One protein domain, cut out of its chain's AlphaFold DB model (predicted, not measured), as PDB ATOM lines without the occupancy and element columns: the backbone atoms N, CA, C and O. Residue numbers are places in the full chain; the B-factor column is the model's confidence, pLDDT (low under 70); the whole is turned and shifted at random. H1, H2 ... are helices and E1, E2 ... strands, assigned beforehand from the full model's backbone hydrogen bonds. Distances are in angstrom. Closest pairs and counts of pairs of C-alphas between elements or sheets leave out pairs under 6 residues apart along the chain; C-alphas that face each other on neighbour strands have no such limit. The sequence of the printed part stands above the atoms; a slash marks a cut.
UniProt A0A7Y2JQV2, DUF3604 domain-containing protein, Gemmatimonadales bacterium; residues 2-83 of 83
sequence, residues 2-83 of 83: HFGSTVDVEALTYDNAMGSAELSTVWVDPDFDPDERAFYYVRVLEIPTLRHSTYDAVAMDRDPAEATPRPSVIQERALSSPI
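Overview. This is residues 2 to 83 of the 83 residues of the protein "DUF3604 domain-containing protein" of Gemmatimonadales bacterium (UniProt A0A7Y2JQV2). There is little regular structure here: an extended rod of mostly unnamed chain, with a thin ribbon of E1 and E2 near its middle, short helices H1 and H2 toward one end, and residues 30 to 37 sticking out at the other. The printed part has 82 residues, 18 in named elements, ordered E1, H1, H2, E2; the class is mixed and the sheet antiparallel. The radius of gyration of the C-alphas is 18.6 A, the spans 61 by 26 by 19 A.

Along the chain. Pass residues 2 to 42, with no named element, and find C-alpha 43 at (204.684, 409.868, 423.123), where E1, residues 43 to 45, begins. H1, residues 52 to 59, runs 10.7 A; H2 is residues 64 to 67. E2, residues 77 to 79, ends at (206.099, 413.873, 421.615).

Arrangement. Look at E1 and E2, antiparallel at 166 degrees: N 44 and O 78 are 2.9 A apart, within hydrogen-bond range. Residues 49 to 50 pair antiparallel with 73 to 74. H1 and H2 touch, the closest C-alphas being those of Ala 57 and Pro 64, 5.1 A. Every O i to N i+4 pair is within range in H1; H2 is too short for one.

Size, cuts and confidence. The C-alphas farthest apart, of Asp 35 and Asp 61, are 61.1 A apart. The printed part has no cut, and no link between named elements is long. Confidence is low at residues 2 to 3.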
ATOM      1  N   HIS A   2     203.626 403.218 437.255       52.69
ATOM      2  CA  HIS A   2     204.941 403.555 437.800       52.69
ATOM      3  C   HIS A   2     205.944 402.674 437.052       52.69
ATOM      4  O   HIS A   2     205.797 401.453 437.066       52.69
ATOM      5  N   PHE A   3     206.862 403.287 436.311       66.56
ATOM      6  CA  PHE A   3     207.955 402.570 435.657       66.56
ATOM      7  C   PHE A   3     209.066 402.339 436.688       66.56
ATOM      8  O   PHE A   3     209.170 403.101 437.648       66.56
ATOM      9  N   GLY A   4     209.865 401.284 436.521       81.12
ATOM     10  CA  GLY A   4     211.047 401.075 437.363       81.12
ATOM     11  C   GLY A   4     212.036 402.242 437.247       81.12
ATOM     12  O   GLY A   4     212.033 402.968 436.252       81.12
ATOM     13  N   SER A   5     212.882 402.417 438.264       91.12
ATOM     14  CA  SER A   5     213.957 403.416 438.299       91.12
ATOM     15  C   SER A   5     215.289 402.728 438.571       91.12
ATOM     16  O   SER A   5     215.363 401.887 439.465       91.12
ATOM     17  N   THR A   6     216.321 403.099 437.818       94.56
ATOM     18  CA  THR A   6     217.728 402.724 438.052       94.56
ATOM     19  C   THR A   6     218.508 403.836 438.747       94.56
ATOM     20  O   THR A   6     219.704 403.696 438.969       94.56
ATOM     21  N   VAL A   7     217.852 404.952 439.088       95.69
ATOM     22  CA  VAL A   7     218.507 406.093 439.732       95.69
ATOM     23  C   VAL A   7     218.944 405.749 441.150       95.69
ATOM     24  O   VAL A   7     218.115 405.403 441.993       95.69
ATOM     25  N   ASP A   8     220.225 405.974 441.413       93.56
ATOM     26  CA  ASP A   8     220.818 406.075 442.735       93.56
ATOM     27  C   ASP A   8     221.189 407.545 442.987       93.56
ATOM     28  O   ASP A   8     222.094 408.104 442.359       93.56
ATOM     29  N   VAL A   9     220.443 408.189 443.887       91.12
ATOM     30  CA  VAL A   9     220.638 409.605 444.232       91.12
ATOM     31  C   VAL A   9     221.895 409.806 445.077       91.12
ATOM     32  O   VAL A   9     222.538 410.845 444.940       91.12
ATOM     33  N   GLU A  10     222.268 408.834 445.912       87.69
ATOM     34  CA  GLU A  10     223.451 408.926 446.775       87.69
ATOM     35  C   GLU A  10     224.732 408.773 445.952       87.69
ATOM     36  O   GLU A  10     225.678 409.541 446.119       87.69
ATOM     37  N   ALA A  11     224.741 407.824 445.012       92.12
ATOM     38  CA  ALA A  11     225.865 407.611 444.105       92.12
ATOM     39  C   ALA A  11     225.894 408.595 442.923       92.12
ATOM     40  O   ALA A  11     226.877 408.622 442.184       92.12
ATOM     41  N   LEU A  12     224.831 409.385 442.720       93.62
ATOM     42  CA  LEU A  12     224.618 410.212 441.527       93.62
ATOM     43  C   LEU A  12     224.746 409.421 440.215       93.62
ATOM     44  O   LEU A  12     225.334 409.888 439.237       93.62
ATOM     45  N   THR A  13     224.181 408.216 440.188       95.31
ATOM     46  CA  THR A  13     224.227 407.343 439.011       95.31
ATOM     47  C   THR A  13     222.839 406.895 438.575       95.31
ATOM     48  O   THR A  13     221.860 406.974 439.314       95.31
ATOM     49  N   TYR A  14     222.757 406.455 437.328       94.94
ATOM     50  CA  TYR A  14     221.641 405.714 436.760       94.94
ATOM     51  C   TYR A  14     222.182 404.920 435.570       94.94
ATOM     52  O   TYR A  14     223.226 405.267 435.007       94.94
ATOM     53  N   ASP A  15     221.484 403.862 435.177       94.19
ATOM     54  CA  ASP A  15     221.828 403.085 433.990       94.19
ATOM     55  C   ASP A  15     220.628 402.921 433.053       94.19
ATOM     56  O   ASP A  15     219.476 403.123 433.436       94.19
ATOM     57  N   ASN A  16     220.920 402.533 431.812       92.31
ATOM     58  CA  ASN A  16     219.931 402.332 430.754       92.31
ATOM     59  C   ASN A  16     219.530 400.852 430.607       92.31
ATOM     60  O   ASN A  16     219.217 400.409 429.502       92.31
ATOM     61  N   ALA A  17     219.573 400.056 431.684       91.50
ATOM     62  CA  ALA A  17     219.215 398.634 431.628       91.50
ATOM     63  C   ALA A  17     217.717 398.398 431.359       91.50
ATOM     64  O   ALA A  17     217.320 397.290 431.001       91.50
ATOM     65  N   MET A  18     216.881 399.428 431.525       90.06
ATOM     66  CA  MET A  18     215.457 399.410 431.193       90.06
ATOM     67  C   MET A  18     215.163 400.291 429.978       90.06
ATOM     68  O   MET A  18     215.736 401.365 429.819       90.06
ATOM     69  N   GLY A  19     214.186 399.872 429.173       88.75
ATOM     70  CA  GLY A  19     213.787 400.583 427.959       88.75
ATOM     71  C   GLY A  19     214.539 400.100 426.721       88.75
ATOM     72  O   GLY A  19     215.033 398.975 426.678       88.75
ATOM     73  N   SER A  20     214.562 400.933 425.682       92.12
ATOM     74  CA  SER A  20     215.254 400.657 424.423       92.12
ATOM     75  C   SER A  20     215.736 401.964 423.803       92.12
ATOM     76  O   SER A  20     215.045 402.977 423.893       92.12
ATOM     77  N   ALA A  21     216.894 401.924 423.142       92.06
ATOM     78  CA  ALA A  21     217.406 403.045 422.354       92.06
ATOM     79  C   ALA A  21     216.529 403.350 421.125       92.06
ATOM     80  O   ALA A  21     216.520 404.477 420.638       92.06
ATOM     81  N   GLU A  22     215.775 402.359 420.643       93.06
ATOM     82  CA  GLU A  22     214.835 402.500 419.533       93.06
ATOM     83  C   GLU A  22     213.525 401.770 419.844       93.06
ATOM     84  O   GLU A  22     213.520 400.630 420.319       93.06
ATOM     85  N   LEU A  23     212.403 402.430 419.561       91.31
ATOM     86  CA  LEU A  23     211.070 401.849 419.634       91.31
ATOM     87  C   LEU A  23     210.438 401.928 418.249       91.31
ATOM     88  O   LEU A  23     210.224 403.016 417.722       91.31
ATOM     89  N   SER A  24     210.118 400.769 417.685       93.69
ATOM     90  CA  SER A  24     209.457 400.654 416.392       93.69
ATOM     91  C   SER A  24     208.309 399.663 416.503       93.69
ATOM     92  O   SER A  24     208.450 398.587 417.086       93.69
ATOM     93  N   THR A  25     207.149 400.053 415.990       92.94
ATOM     94  CA  THR A  25     205.959 399.209 415.949       92.94
ATOM     95  C   THR A  25     205.036 399.668 414.828       92.94
ATOM     96  O   THR A  25     205.086 400.823 414.405       92.94
ATOM     97  N   VAL A  26     204.169 398.771 414.368       94.25
ATOM     98  CA  VAL A  26     203.031 399.115 413.513       94.25
ATOM     99  C   VAL A  26     201.798 399.185 414.402       94.25
ATOM    100  O   VAL A  26     201.497 398.237 415.126       94.25
ATOM    101  N   TRP A  27     201.093 400.311 414.350       93.25
ATOM    102  CA  TRP A  27     199.835 400.510 415.060       93.25
ATOM    103  C   TRP A  27     198.708 400.753 414.057       93.25
ATOM    104  O   TRP A  27     198.912 401.407 413.037       93.25
ATOM    105  N   VAL A  28     197.536 400.196 414.350       94.50
ATOM    106  CA  VAL A  28     196.324 400.321 413.539       94.50
ATOM    107  C   VAL A  28     195.202 400.761 414.465       94.50
ATOM    108  O   VAL A  28     195.040 400.178 415.539       94.50
ATOM    109  N   ASP A  29     194.442 401.762 414.037       96.00
ATOM    110  CA  ASP A  29     193.211 402.181 414.692       96.00
ATOM    111  C   ASP A  29     192.053 401.285 414.209       96.00
ATOM    112  O   ASP A  29     191.669 401.380 413.039       96.00
ATOM    113  N   PRO A  30     191.531 400.362 415.040       96.88
ATOM    114  CA  PRO A  30     190.460 399.457 414.627       96.88
ATOM    115  C   PRO A  30     189.125 400.175 414.406       96.88
ATOM    116  O   PRO A  30     188.253 399.615 413.744       96.88
ATOM    117  N   ASP A  31     188.983 401.390 414.935       96.50
ATOM    118  CA  ASP A  31     187.746 402.163 414.941       96.50
ATOM    119  C   ASP A  31     187.841 403.394 414.012       96.50
ATOM    120  O   ASP A  31     187.017 404.302 414.101       96.50
ATOM    121  N   PHE A  32     188.840 403.440 413.116       96.38
ATOM    122  CA  PHE A  32     189.047 404.566 412.200       96.38
ATOM    123  C   PHE A  32     187.859 404.784 411.256       96.38
ATOM    124  O   PHE A  32     187.523 403.911 410.449       96.38
ATOM    125  N   ASP A  33     187.309 405.999 411.291       96.75
ATOM    126  CA  ASP A  33     186.289 406.485 410.365       96.75
ATOM    127  C   ASP A  33     186.856 407.639 409.507       96.75
ATOM    128  O   ASP A  33     187.235 408.680 410.054       96.75
ATOM    129  N   PRO A  34     186.930 407.497 408.166       94.81
ATOM    130  CA  PRO A  34     187.431 408.550 407.284       94.81
ATOM    131  C   PRO A  34     186.538 409.801 407.215       94.81
ATOM    132  O   PRO A  34     187.008 410.838 406.737       94.81
ATOM    133  N   ASP A  35     185.278 409.728 407.659       97.62
ATOM    134  CA  ASP A  35     184.377 410.883 407.723       97.62
ATOM    135  C   ASP A  35     184.634 411.754 408.972       97.62
ATOM    136  O   ASP A  35     184.150 412.891 409.064       97.62
ATOM    137  N   GLU A  36     185.450 411.269 409.915       96.81
ATOM    138  CA  GLU A  36     185.850 411.989 411.119       96.81
ATOM    139  C   GLU A  36     187.229 412.652 410.990       96.81
ATOM    140  O   GLU A  36     188.150 412.190 410.315       96.81
ATOM    141  N   ARG A  37     187.406 413.780 411.689       95.62
ATOM    142  CA  ARG A  37     188.720 414.427 411.800       95.62
ATOM    143  C   ARG A  37     189.527 413.769 412.911       95.62
ATOM    144  O   ARG A  37     189.309 414.076 414.081       95.62
ATOM    145  N   ALA A  38     190.496 412.946 412.529       94.56
ATOM    146  CA  ALA A  38     191.466 412.339 413.433       94.56
ATOM    147  C   ALA A  38     192.859 412.984 413.302       94.56
ATOM    148  O   ALA A  38     193.195 413.575 412.277       94.56
ATOM    149  N   PHE A  39     193.659 412.873 414.362       94.62
ATOM    150  CA  PHE A  39     195.094 413.154 414.349       94.62
ATOM    151  C   PHE A  39     195.796 412.180 415.294       94.62
ATOM    152  O   PHE A  39     195.278 411.875 416.374       94.62
ATOM    153  N   TYR A  40     196.992 411.732 414.930       94.69
ATOM    154  CA  TYR A  40     197.752 410.767 415.725       94.69
ATOM    155  C   TYR A  40     199.115 411.320 416.114       94.69
ATOM    156  O   TYR A  40     199.754 412.035 415.351       94.69
ATOM    157  N   TYR A  41     199.585 410.984 417.313       95.69
ATOM    158  CA  TYR A  41     200.939 411.305 417.749       95.69
ATOM    159  C   TYR A  41     201.484 410.201 418.651       95.69
ATOM    160  O   TYR A  41     200.741 409.503 419.344       95.69
ATOM    161  N   VAL A  42     202.804 410.068 418.665       94.69
ATOM    162  CA  VAL A  42     203.521 409.159 419.556       94.69
ATOM    163  C   VAL A  42     204.058 409.954 420.737       94.69
ATOM    164  O   VAL A  42     204.559 411.067 420.575       94.69
ATOM    165  N   ARG A  43     203.983 409.370 421.935       95.06
ATOM    166  CA  ARG A  43     204.684 409.868 423.123       95.06
ATOM    167  C   ARG A  43     205.650 408.812 423.642       95.06
ATOM    168  O   ARG A  43     205.280 407.645 423.757       95.06
ATOM    169  N   VAL A  44     206.851 409.239 424.005       93.75
ATOM    170  CA  VAL A  44     207.874 408.401 424.636       93.75
ATOM    171  C   VAL A  44     208.197 408.989 426.003       93.75
ATOM    172  O   VAL A  44     208.247 410.210 426.161       93.75
ATOM    173  N   LEU A  45     208.376 408.115 426.991       93.19
ATOM    174  CA  LEU A  45     208.833 408.473 428.328       93.19
ATOM    175  C   LEU A  45     210.223 407.884 428.524       93.19
ATOM    176  O   LEU A  45     210.404 406.679 428.341       93.19
ATOM    177  N   GLU A  46     211.180 408.729 428.890       93.06
ATOM    178  CA  GLU A  46     212.497 408.261 429.313       93.06
ATOM    179  C   GLU A  46     212.372 407.501 430.643       93.06
ATOM    180  O   GLU A  46     211.393 407.666 431.383       93.06
ATOM    181  N   ILE A  47     213.349 406.657 430.972       93.25
ATOM    182  CA  ILE A  47     213.498 406.195 432.354       93.25
ATOM    183  C   ILE A  47     213.746 407.400 433.278       93.25
ATOM    184  O   ILE A  47     214.182 408.455 432.815       93.25
ATOM    185  N   PRO A  48     213.455 407.293 434.582       95.19
ATOM    186  CA  PRO A  48     213.808 408.357 435.509       95.19
ATOM    187  C   PRO A  48     215.319 408.639 435.471       95.19
ATOM    188  O   PRO A  48     216.121 407.708 435.481       95.19
ATOM    189  N   THR A  49     215.698 409.915 435.451       95.75
ATOM    190  CA  THR A  49     217.092 410.380 435.464       95.75
ATOM    191  C   THR A  49     217.290 411.446 436.537       95.75
ATOM    192  O   THR A  49     216.339 412.074 437.019       95.75
ATOM    193  N   LEU A  50     218.538 411.656 436.959       95.88
ATOM    194  CA  LEU A  50     218.868 412.719 437.906       95.88
ATOM    195  C   LEU A  50     218.643 414.090 437.271       95.88
ATOM    196  O   LEU A  50     219.072 414.366 436.150       95.88
ATOM    197  N   ARG A  51     218.002 414.984 438.019       95.19
ATOM    198  CA  ARG A  51     217.824 416.374 437.604       95.19
ATOM    199  C   ARG A  51     219.165 417.113 437.665       95.19
ATOM    200  O   ARG A  51     219.939 416.912 438.592       95.19
ATOM    201  N   HIS A  52     219.386 418.073 436.765       94.31
ATOM    202  CA  HIS A  52     220.565 418.955 436.818       94.31
ATOM    203  C   HIS A  52     220.791 419.591 438.201       94.31
ATOM    204  O   HIS A  52     221.894 419.561 438.729       94.31
ATOM    205  N   SER A  53     219.728 420.093 438.839       94.56
ATOM    206  CA  SER A  53     219.831 420.711 440.167       94.56
ATOM    207  C   SER A  53     220.288 419.750 441.269       94.56
ATOM    208  O   SER A  53     220.739 420.208 442.310       94.56
ATOM    209  N   THR A  54     220.156 418.436 441.073       95.50
ATOM    210  CA  THR A  54     220.687 417.429 442.001       95.50
ATOM    211  C   THR A  54     222.198 417.343 441.895       95.50
ATOM    212  O   THR A  54     222.868 417.352 442.923       95.50
ATOM    213  N   TYR A  55     222.738 417.356 440.673       94.94
ATOM    214  CA  TYR A  55     224.182 417.458 440.464       94.94
ATOM    215  C   TYR A  55     224.737 418.770 441.026       94.94
ATOM    216  O   TYR A  55     225.744 418.747 441.731       94.94
ATOM    217  N   ASP A  56     224.053 419.895 440.787       95.06
ATOM    218  CA  ASP A  56     224.470 421.199 441.321       95.06
ATOM    219  C   ASP A  56     224.502 421.212 442.852       95.06
ATOM    220  O   ASP A  56     225.447 421.727 443.443       95.06
ATOM    221  N   ALA A  57     223.477 420.654 443.504       94.38
ATOM    222  CA  ALA A  57     223.393 420.626 444.958       94.38
ATOM    223  C   ALA A  57     224.566 419.861 445.577       94.38
ATOM    224  O   ALA A  57     225.245 420.402 446.450       94.38
ATOM    225  N   VAL A  58     224.862 418.660 445.065       93.12
ATOM    226  CA  VAL A  58     226.003 417.866 445.543       93.12
ATOM    227  C   VAL A  58     227.327 418.576 445.263       93.12
ATOM    228  O   VAL A  58     228.181 418.628 446.141       93.12
ATOM    229  N   ALA A  59     227.492 419.191 444.088       93.44
ATOM    230  CA  ALA A  59     228.697 419.956 443.762       93.44
ATOM    231  C   ALA A  59     228.903 421.197 444.657       93.44
ATOM    232  O   ALA A  59     230.019 421.702 444.754       93.44
ATOM    233  N   MET A  60     227.838 421.696 445.293       94.88
ATOM    234  CA  MET A  60     227.858 422.822 446.233       94.88
ATOM    235  C   MET A  60     227.857 422.387 447.708       94.88
ATOM    236  O   MET A  60     227.615 423.234 448.571       94.88
ATOM    237  N   ASP A  61     228.073 421.101 448.002       93.06
ATOM    238  CA  ASP A  61     227.993 420.526 449.355       93.06
ATOM    239  C   ASP A  61     226.650 420.821 450.056       93.06
ATOM    240  O   ASP A  61     226.580 421.112 451.253       93.06
ATOM    241  N   ARG A  62     225.550 420.778 449.293       93.25
ATOM    242  CA  ARG A  62     224.177 420.952 449.784       93.25
ATOM    243  C   ARG A  62     223.383 419.666 449.619       93.25
ATOM    244  O   ARG A  62     223.523 418.974 448.616       93.25
ATOM    245  N   ASP A  63     222.481 419.404 450.561       89.69
ATOM    246  CA  ASP A  63     221.503 418.326 450.417       89.69
ATOM    247  C   ASP A  63     220.605 418.601 449.190       89.69
ATOM    248  O   ASP A  63     219.932 419.641 449.151       89.69
ATOM    249  N   PRO A  64     220.556 417.706 448.181       89.69
ATOM    250  CA  PRO A  64     219.683 417.863 447.022       89.69
ATOM    251  C   PRO A  64     218.198 418.024 447.356       89.69
ATOM    252  O   PRO A  64     217.493 418.711 446.613       89.69
ATOM    253  N   ALA A  65     217.724 417.417 448.449       86.62
ATOM    254  CA  ALA A  65     216.338 417.522 448.898       86.62
ATOM    255  C   ALA A  65     216.006 418.909 449.476       86.62
ATOM    256  O   ALA A  65     214.850 419.325 449.442       86.62
ATOM    257  N   GLU A  66     217.012 419.632 449.974       88.81
ATOM    258  CA  GLU A  66     216.852 420.970 450.555       88.81
ATOM    259  C   GLU A  66     217.263 422.091 449.589       88.81
ATOM    260  O   GLU A  66     216.756 423.212 449.676       88.81
ATOM    261  N   ALA A  67     218.159 421.808 448.638       87.81
ATOM    262  CA  ALA A  67     218.689 422.793 447.694       87.81
ATOM    263  C   ALA A  67     217.626 423.343 446.726       87.81
ATOM    264  O   ALA A  67     217.765 424.456 446.211       87.81
ATOM    265  N   THR A  68     216.566 422.577 446.457       86.81
ATOM    266  CA  THR A  68     215.452 422.974 445.590       86.81
ATOM    267  C   THR A  68     214.141 422.334 446.056       86.81
ATOM    268  O   THR A  68     214.145 421.192 446.496       86.81
ATOM    269  N   PRO A  69     212.980 422.999 445.892       90.38
ATOM    270  CA  PRO A  69     211.678 422.388 446.179       90.38
ATOM    271  C   PRO A  69     211.264 421.316 445.149       90.38
ATOM    272  O   PRO A  69     210.146 420.802 445.200       90.38
ATOM    273  N   ARG A  70     212.101 421.032 444.142       91.62
ATOM    274  CA  ARG A  70     211.831 420.038 443.094       91.62
ATOM    275  C   ARG A  70     212.411 418.674 443.491       91.62
ATOM    276  O   ARG A  70     213.482 418.638 444.079       91.62
ATOM    277  N   PRO A  71     211.786 417.558 443.076       93.06
ATOM    278  CA  PRO A  71     212.369 416.233 443.268       93.06
ATOM    279  C   PRO A  71     213.739 416.094 442.594       93.06
ATOM    280  O   PRO A  71     213.950 416.645 441.503       93.06
ATOM    281  N   SER A  72     214.608 415.284 443.204       94.50
ATOM    282  CA  SER A  72     215.959 414.986 442.706       94.50
ATOM    283  C   SER A  72     215.985 414.220 441.380       94.50
ATOM    284  O   SER A  72     216.985 414.183 440.669       94.50
ATOM    285  N   VAL A  73     214.855 413.612 441.029       94.88
ATOM    286  CA  VAL A  73     214.680 412.809 439.821       94.88
ATOM    287  C   VAL A  73     213.661 413.487 438.912       94.88
ATOM    288  O   VAL A  73     212.691 414.104 439.372       94.88
ATOM    289  N   ILE A  74     213.878 413.395 437.606       94.88
ATOM    290  CA  ILE A  74     212.940 413.821 436.572       94.88
ATOM    291  C   ILE A  74     212.661 412.657 435.622       94.88
ATOM    292  O   ILE A  74     213.442 411.720 435.513       94.88
ATOM    293  N   GLN A  75     211.511 412.716 434.961       94.75
ATOM    294  CA  GLN A  75     211.207 411.857 433.833       94.75
ATOM    295  C   GLN A  75     210.889 412.740 432.633       94.75
ATOM    296  O   GLN A  75     209.909 413.497 432.657       94.75
ATOM    297  N   GLU A  76     211.724 412.647 431.606       94.75
ATOM    298  CA  GLU A  76     211.544 413.402 430.375       94.75
ATOM    299  C   GLU A  76     210.509 412.744 429.461       94.75
ATOM    300  O   GLU A  76     210.187 411.552 429.559       94.75
ATOM    301  N   ARG A  77     209.945 413.563 428.570       95.56
ATOM    302  CA  ARG A  77     208.949 413.130 427.592       95.56
ATOM    303  C   ARG A  77     209.247 413.710 426.221       95.56
ATOM    304  O   ARG A  77     209.444 414.914 426.083       95.56
ATOM    305  N   ALA A  78     209.174 412.861 425.208       94.31
ATOM    306  CA  ALA A  78     209.175 413.275 423.814       94.31
ATOM    307  C   ALA A  78     207.783 413.054 423.220       94.31
ATOM    308  O   ALA A  78     207.118 412.062 423.530       94.31
ATOM    309  N   LEU A  79     207.334 413.986 422.383       95.56
ATOM    310  CA  LEU A  79     206.099 413.873 421.615       95.56
ATOM    311  C   LEU A  79     206.429 414.087 420.138       95.56
ATOM    312  O   LEU A  79     207.212 414.980 419.811       95.56
ATOM    313  N   SER A  80     205.838 413.287 419.253       94.44
ATOM    314  CA  SER A  80     205.912 413.535 417.814       94.44
ATOM    315  C   SER A  80     205.005 414.699 417.413       94.44
ATOM    316  O   SER A  80     204.073 415.068 418.133       94.44
ATOM    317  N   SER A  81     205.233 415.242 416.220       95.31
ATOM    318  CA  SER A  81     204.211 416.046 415.553       95.31
ATOM    319  C   SER A  81     202.960 415.196 415.270       95.31
ATOM    320  O   SER A  81     203.093 413.976 415.105       95.31
ATOM    321  N   PRO A  82     201.766 415.815 415.216       92.81
ATOM    322  CA  PRO A  82     200.560 415.144 414.747       92.81
ATOM    323  C   PRO A  82     200.688 414.702 413.283       92.81
ATOM    324  O   PRO A  82     201.292 415.421 412.483       92.81
ATOM    325  N   ILE A  83     200.102 413.549 412.958       89.12
ATOM    326  CA  ILE A  83     199.933 412.990 411.606       89.12
ATOM    327  C   ILE A  83     198.442 412.919 411.295       89.12
ATOM    328  O   ILE A  83     197.681 412.560 412.228       89.12
TER     329      ILE A  83